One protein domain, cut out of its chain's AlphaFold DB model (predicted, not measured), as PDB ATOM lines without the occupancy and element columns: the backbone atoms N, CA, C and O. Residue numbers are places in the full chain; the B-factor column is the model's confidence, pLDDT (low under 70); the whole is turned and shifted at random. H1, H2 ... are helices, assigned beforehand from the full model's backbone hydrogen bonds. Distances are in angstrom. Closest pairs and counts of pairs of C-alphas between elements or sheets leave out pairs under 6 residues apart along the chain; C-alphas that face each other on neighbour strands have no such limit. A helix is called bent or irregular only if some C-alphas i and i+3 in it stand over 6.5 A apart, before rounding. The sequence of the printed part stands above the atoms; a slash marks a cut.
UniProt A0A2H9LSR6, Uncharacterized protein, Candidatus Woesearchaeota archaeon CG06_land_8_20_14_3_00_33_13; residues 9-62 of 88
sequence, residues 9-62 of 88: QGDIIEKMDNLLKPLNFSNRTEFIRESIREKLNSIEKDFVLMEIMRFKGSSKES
ATOM      1  N   GLN A   9      78.508 104.751  92.956       95.44
ATOM      2  CA  GLN A   9      77.872 105.909  93.571       95.44
ATOM      3  C   GLN A   9      78.866 107.083  93.602       95.44
ATOM      4  O   GLN A   9      80.075 106.884  93.743       95.44
ATOM      5  N   GLY A  10      78.365 108.305  93.405       93.62
ATOM      6  CA  GLY A  10      79.215 109.492  93.255       93.62
ATOM      7  C   GLY A  10      80.037 109.817  94.504       93.62
ATOM      8  O   GLY A  10      81.210 110.164  94.397       93.62
ATOM      9  N   ASP A  11      79.454 109.615  95.681       95.75
ATOM     10  CA  ASP A  11      80.101 109.767  96.988       95.75
ATOM     11  C   ASP A  11      81.282 108.799  97.177       95.75
ATOM     12  O   ASP A  11      82.320 109.173  97.723       95.75
ATOM     13  N   ILE A  12      81.173 107.569  96.667       91.31
ATOM     14  CA  ILE A  12      82.274 106.596  96.678       91.31
ATOM     15  C   ILE A  12      83.438 107.085  95.809       91.31
ATOM     16  O   ILE A  12      84.595 106.969  96.215       91.31
ATOM     17  N   ILE A  13      83.145 107.646  94.630       89.94
ATOM     18  CA  ILE A  13      84.169 108.186  93.724       89.94
ATOM     19  C   ILE A  13      84.906 109.347  94.397       89.94
ATOM     20  O   ILE A  13      86.137 109.374  94.399       89.94
ATOM     21  N   GLU A  14      84.166 110.265  95.018       90.56
ATOM     22  CA  GLU A  14      84.743 111.410  95.723       90.56
ATOM     23  C   GLU A  14      85.617 110.968  96.906       90.56
ATOM     24  O   GLU A  14      86.737 111.455  97.093       90.56
ATOM     25  N   LYS A  15      85.147 109.983  97.678       89.44
ATOM     26  CA  LYS A  15      85.912 109.405  98.784       89.44
ATOM     27  C   LYS A  15      87.204 108.744  98.302       89.44
ATOM     28  O   LYS A  15      88.246 108.930  98.932       89.44
ATOM     29  N   MET A  16      87.152 108.010  97.190       88.12
ATOM     30  CA  MET A  16      88.338 107.440  96.546       88.12
ATOM     31  C   MET A  16      89.337 108.531  96.164       88.12
ATOM     32  O   MET A  16      90.499 108.441  96.539       88.12
ATOM     33  N   ASP A  17      88.901 109.585  95.477       85.81
ATOM     34  CA  ASP A  17      89.799 110.667  95.065       85.81
ATOM     35  C   ASP A  17      90.490 111.334  96.246       85.81
ATOM     36  O   ASP A  17      91.695 111.581  96.210       85.81
ATOM     37  N   ASN A  18      89.737 111.612  97.307       87.50
ATOM     38  CA  ASN A  18      90.276 112.250  98.500       87.50
ATOM     39  C   ASN A  18      91.309 111.371  99.218       87.50
ATOM     40  O   ASN A  18      92.283 111.903  99.742       87.50
ATOM     41  N   LEU A  19      91.143 110.046  99.192       84.00
ATOM     42  CA  LEU A  19      92.126 109.097  99.723       84.00
ATOM     43  C   LEU A  19      93.366 108.963  98.830       84.00
ATOM     44  O   LEU A  19      94.472 108.800  99.342       84.00
ATOM     45  N   LEU A  20      93.204 109.041  97.507       82.69
ATOM     46  CA  LEU A  20      94.301 108.857  96.552       82.69
ATOM     47  C   LEU A  20      95.183 110.105  96.405       82.69
ATOM     48  O   LEU A  20      96.390 109.963  96.203       82.69
ATOM     49  N   LYS A  21      94.609 111.308  96.557       77.06
ATOM     50  CA  LYS A  21      95.314 112.606  96.499       77.06
ATOM     51  C   LYS A  21      96.598 112.660  97.347       77.06
ATOM     52  O   LYS A  21      97.627 113.036  96.796       77.06
ATOM     53  N   PRO A  22      96.591 112.305  98.648       75.75
ATOM     54  CA  PRO A  22      97.797 112.365  99.479       75.75
ATOM     55  C   PRO A  22      98.783 111.213  99.237       75.75
ATOM     56  O   PRO A  22      99.940 111.315  99.633       75.75
ATOM     57  N   LEU A  23      98.346 110.115  98.614       68.44
ATOM     58  CA  LEU A  23      99.132 108.885  98.478       68.44
ATOM     59  C   LEU A  23      99.893 108.782  97.145       68.44
ATOM     60  O   LEU A  23     100.521 107.756  96.892       68.44
ATOM     61  N   ASN A  24      99.852 109.813  96.289       61.34
ATOM     62  CA  ASN A  24     100.451 109.808  94.944       61.34
ATOM     63  C   ASN A  24     100.077 108.567  94.112       61.34
ATOM     64  O   ASN A  24     100.851 108.119  93.262       61.34
ATOM     65  N   PHE A  25      98.890 107.996  94.336       59.59
ATOM     66  CA  PHE A  25      98.415 106.915  93.484       59.59
ATOM     67  C   PHE A  25      98.213 107.455  92.072       59.59
ATOM     68  O   PHE A  25      97.476 108.413  91.843       59.59
ATOM     69  N   SER A  26      98.876 106.821  91.114       64.19
ATOM     70  CA  SER A  26      98.976 107.308  89.741       64.19
ATOM     71  C   SER A  26      97.672 107.177  88.948       64.19
ATOM     72  O   SER A  26      97.504 107.900  87.969       64.19
ATOM     73  N   ASN A  27      96.730 106.302  89.343       78.12
ATOM     74  CA  ASN A  27      95.401 106.218  88.724       78.12
ATOM     75  C   ASN A  27      94.361 105.441  89.576       78.12
ATOM     76  O   ASN A  27      94.698 104.509  90.308       78.12
ATOM     77  N   ARG A  28      93.068 105.786  89.429       85.25
ATOM     78  CA  ARG A  28      91.933 105.096  90.092       85.25
ATOM     79  C   ARG A  28      91.842 103.610  89.728       85.25
ATOM     80  O   ARG A  28      91.405 102.803  90.541       85.25
ATOM     81  N   THR A  29      92.228 103.253  88.506       87.62
ATOM     82  CA  THR A  29      92.127 101.887  87.977       87.62
ATOM     83  C   THR A  29      93.026 100.909  88.734       87.62
ATOM     84  O   THR A  29      92.611  99.786  88.998       87.62
ATOM     85  N   GLU A  30      94.233 101.329  89.105       85.19
ATOM     86  CA  GLU A  30      95.207 100.550  89.864       85.19
ATOM     87  C   GLU A  30      94.688 100.322  91.271       85.19
ATOM     88  O   GLU A  30      94.638  99.189  91.735       85.19
ATOM     89  N   PHE A  31      94.192 101.390  91.900       87.12
ATOM     90  CA  PHE A  31      93.576 101.302  93.213       87.12
ATOM     91  C   PHE A  31      92.411 100.308  93.226       87.12
ATOM     92  O   PHE A  31      92.359  99.428  94.084       87.12
ATOM     93  N   ILE A  32      91.499 100.405  92.254       89.25
ATOM     94  CA  ILE A  32      90.374  99.474  92.125       89.25
ATOM     95  C   ILE A  32      90.886  98.043  91.924       89.25
ATOM     96  O   ILE A  32      90.369  97.116  92.545       89.25
ATOM     97  N   ARG A  33      91.901  97.849  91.077       88.88
ATOM     98  CA  ARG A  33      92.450  96.523  90.781       88.88
ATOM     99  C   ARG A  33      93.049  95.867  92.021       88.88
ATOM    100  O   ARG A  33      92.711  94.720  92.312       88.88
ATOM    101  N   GLU A  34      93.896  96.587  92.746       88.06
ATOM    102  CA  GLU A  34      94.507  96.078  93.973       88.06
ATOM    103  C   GLU A  34      93.454  95.851  95.058       88.06
ATOM    104  O   GLU A  34      93.442  94.787  95.671       88.06
ATOM    105  N   SER A  35      92.483  96.757  95.201       90.69
ATOM    106  CA  SER A  35      91.376  96.591  96.155       90.69
ATOM    107  C   SER A  35      90.547  95.333  95.873       90.69
ATOM    108  O   SER A  35      90.186  94.601  96.795       90.69
ATOM    109  N   ILE A  36      90.248  95.048  94.599       92.50
ATOM    110  CA  ILE A  36      89.542  93.820  94.207       92.50
ATOM    111  C   ILE A  36      90.393  92.593  94.541       92.50
ATOM    112  O   ILE A  36      89.875  91.638  95.118       92.50
ATOM    113  N   ARG A  37      91.694  92.616  94.222       92.88
ATOM    114  CA  ARG A  37      92.607  91.504  94.519       92.88
ATOM    115  C   ARG A  37      92.694  91.237  96.019       92.88
ATOM    116  O   ARG A  37      92.542  90.095  96.442       92.88
ATOM    117  N   GLU A  38      92.894  92.274  96.825       93.81
ATOM    118  CA  GLU A  38      92.919  92.160  98.283       93.81
ATOM    119  C   GLU A  38      91.603  91.609  98.826       93.81
ATOM    120  O   GLU A  38      91.617  90.703  99.663       93.81
ATOM    121  N   LYS A  39      90.461  92.097  98.327       95.81
ATOM    122  CA  LYS A  39      89.155  91.625  98.788       95.81
ATOM    123  C   LYS A  39      88.914  90.159  98.439       95.81
ATOM    124  O   LYS A  39      88.424  89.425  99.294       95.81
ATOM    125  N   LEU A  40      89.272  89.728  97.229       94.50
ATOM    126  CA  LEU A  40      89.174  88.323  96.824       94.50
ATOM    127  C   LEU A  40      90.056  87.432  97.705       94.50
ATOM    128  O   LEU A  40      89.563  86.454  98.262       94.50
ATOM    129  N   ASN A  41      91.312  87.829  97.924       93.19
ATOM    130  CA  ASN A  41      92.231  87.105  98.802       93.19
ATOM    131  C   ASN A  41      91.717  87.033 100.249       93.19
ATOM    132  O   ASN A  41      91.891  86.021 100.923       93.19
ATOM    133  N   SER A  42      91.094  88.104 100.752       94.44
ATOM    134  CA  SER A  42      90.475  88.118 102.083       94.44
ATOM    135  C   SER A  42      89.316  87.131 102.167       94.44
ATOM    136  O   SER A  42      89.263  86.354 103.110       94.44
ATOM    137  N   ILE A  43      88.415  87.135 101.181       94.06
ATOM    138  CA  ILE A  43      87.267  86.222 101.143       94.06
ATOM    139  C   ILE A  43      87.740  84.763 101.103       94.06
ATOM    140  O   ILE A  43      87.213  83.923 101.826       94.06
ATOM    141  N   GLU A  44      88.756  84.456 100.296       92.00
ATOM    142  CA  GLU A  44      89.336  83.112 100.222       92.00
ATOM    143  C   GLU A  44      89.932  82.674 101.570       92.00
ATOM    144  O   GLU A  44      89.657  81.569 102.043       92.00
ATOM    145  N   LYS A  45      90.680  83.560 102.242       91.44
ATOM    146  CA  LYS A  45      91.194  83.306 103.597       91.44
ATOM    147  C   LYS A  45      90.073  83.057 104.600       91.44
ATOM    148  O   LYS A  45      90.198  82.145 105.415       91.44
ATOM    149  N   ASP A  46      88.991  83.829 104.538       91.56
ATOM    150  CA  ASP A  46      87.850  83.676 105.440       91.56
ATOM    151  C   ASP A  46      87.186  82.303 105.266       91.56
ATOM    152  O   ASP A  46      86.895  81.635 106.259       91.56
ATOM    153  N   PHE A  47      87.026  81.822 104.027       90.31
ATOM    154  CA  PHE A  47      86.513  80.472 103.768       90.31
ATOM    155  C   PHE A  47      87.413  79.381 104.352       90.31
ATOM    156  O   PHE A  47      86.928  78.491 105.054       90.31
ATOM    157  N   VAL A  48      88.724  79.473 104.119       89.69
ATOM    158  CA  VAL A  48      89.705  78.523 104.667       89.69
ATOM    159  C   VAL A  48      89.669  78.533 106.198       89.69
ATOM    160  O   VAL A  48      89.651  77.481 106.837       89.69
ATOM    161  N   LEU A  49      89.607  79.718 106.810       86.75
ATOM    162  CA  LEU A  49      89.502  79.860 108.259       86.75
ATOM    163  C   LEU A  49      88.205  79.262 108.799       86.75
ATOM    164  O   LEU A  49      88.249  78.578 109.818       86.75
ATOM    165  N   MET A  50      87.070  79.465 108.128       86.69
ATOM    166  CA  MET A  50      85.799  78.848 108.514       86.69
ATOM    167  C   MET A  50      85.878  77.319 108.497       86.69
ATOM    168  O   MET A  50      85.367  76.675 109.414       86.69
ATOM    169  N   GLU A  51      86.531  76.725 107.497       86.69
ATOM    170  CA  GLU A  51      86.753  75.277 107.462       86.69
ATOM    171  C   GLU A  51      87.654  74.813 108.609       86.69
ATOM    172  O   GLU A  51      87.308  73.860 109.306       86.69
ATOM    173  N   ILE A  52      88.753  75.524 108.878       84.88
ATOM    174  CA  ILE A  52      89.655  75.224 110.001       84.88
ATOM    175  C   ILE A  52      88.922  75.346 111.345       84.88
ATOM    176  O   ILE A  52      89.091  74.503 112.228       84.88
ATOM    177  N   MET A  53      88.074  76.365 111.508       81.81
ATOM    178  CA  MET A  53      87.311  76.597 112.735       81.81
ATOM    179  C   MET A  53      86.369  75.443 113.073       81.81
ATOM    180  O   MET A  53      86.161  75.186 114.255       81.81
ATOM    181  N   ARG A  54      85.856  74.694 112.087       82.38
ATOM    182  CA  ARG A  54      85.041  73.491 112.351       82.38
ATOM    183  C   ARG A  54      85.807  72.414 113.118       82.38
ATOM    184  O   ARG A  54      85.198  71.611 113.816       82.38
ATOM    185  N   PHE A  55      87.134  72.401 113.010       79.38
ATOM    186  CA  PHE A  55      88.000  71.481 113.744       79.38
ATOM    187  C   PHE A  55      88.480  72.057 115.085       79.38
ATOM    188  O   PHE A  55      89.066  71.343 115.898       79.38
ATOM    189  N   LYS A  56      88.236  73.343 115.363       72.62
ATOM    190  CA  LYS A  56      88.622  73.964 116.631       72.62
ATOM    191  C   LYS A  56      87.743  73.410 117.756       72.62
ATOM    192  O   LYS A  56      86.533  73.595 117.753       72.62
ATOM    193  N   GLY A  57      88.361  72.739 118.727       69.94
ATOM    194  CA  GLY A  57      87.654  72.131 119.861       69.94
ATOM    195  C   GLY A  57      86.968  70.794 119.553       69.94
ATOM    196  O   GLY A  57      86.307  70.247 120.429       69.94
ATOM    197  N   SER A  58      87.138  70.236 118.347       72.06
ATOM    198  CA  SER A  58      86.668  68.875 118.043       72.06
ATOM    199  C   SER A  58      87.502  67.801 118.754       72.06
ATOM    200  O   SER A  58      87.009  66.704 119.019       72.06
ATOM    201  N   SER A  59      88.749  68.124 119.111       71.00
ATOM    202  CA  SER A  59      89.586  67.268 119.948       71.00
ATOM    203  C   SER A  59      89.153  67.370 121.409       71.00
ATOM    204  O   SER A  59      89.278  68.425 122.029       71.00
ATOM    205  N   LYS A  60      88.679  66.252 121.966       68.88
ATOM    206  CA  LYS A  60      88.402  66.093 123.405       68.88
ATOM    207  C   LYS A  60      89.668  65.808 124.221       68.88
ATOM    208  O   LYS A  60      89.607  65.768 125.445       68.88
ATOM    209  N   GLU A  61      90.794  65.576 123.552       76.06
ATOM    210  CA  GLU A  61      92.065  65.264 124.193       76.06
ATOM    211  C   GLU A  61      92.843  66.543 124.499       76.06
ATOM    212  O   GLU A  61      93.059  67.384 123.621       76.06
ATOM    213  N   SER A  62      93.287  66.666 125.751       72.56
ATOM    214  CA  SER A  62      94.301  67.641 126.139       72.56
ATOM    215  C   SER A  62      95.665  67.092 125.729       72.56
ATOM    216  O   SER A  62      96.058  66.002 126.148       72.56
TER     217      SER A  62
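AT A GLANCE: This is residues 9 to 62 of the 88 residues of an uncharacterized protein of Candidatus Woesearchaeota archaeon CG06_land_8_20_14_3_00_33_13 (UniProt A0A2H9LSR6). Two helices make an L: the short H1 is its foot, and the long H2 runs off from it as an arm. Residues 33 to 62, most of H2 and the tail after it, stick out free and make the length. The printed part has 54 residues with two named helices, H1 then H2, and no named strand, all helix in class. It is extended, a rod of 55 by 20 by 16 A, with a radius of gyration of the C-alphas of 18.7 A.

IN THESE COORDINATES: Find C-alpha 10 at (79.215, 109.492, 93.255); from there H1, residues 10 to 23, runs 20.6 A. It is only just irregular, with C-alphas 19 and 22 6.55 A apart. H2, residues 28 to 53, runs 36.7 A to C-alpha 53 at (87.311, 76.597, 112.735).

HOW THE PARTS SIT: Look at Met 16 and Arg 28, whose C-alphas are the closest of H1 and H2, 7.8 A apart. The helices only just touch, with 3 pairs of C-alphas within 8 A, by residues 16 to 20 of H1 and residue 28 of H2 alone. They stand about perpendicular, at 82 degrees. Every O i to N i+4 pair is within hydrogen-bond range in H2, and 8 of 10 in H1.

THE WHOLE: The C-alphas farthest apart, of Gly 10 and Glu 61, are 55.5 A apart. The printed part has no cut, and the link from H1 to H2 is tight. Look for pLDDT under 70 at residues 23 to 26, 57 and 60.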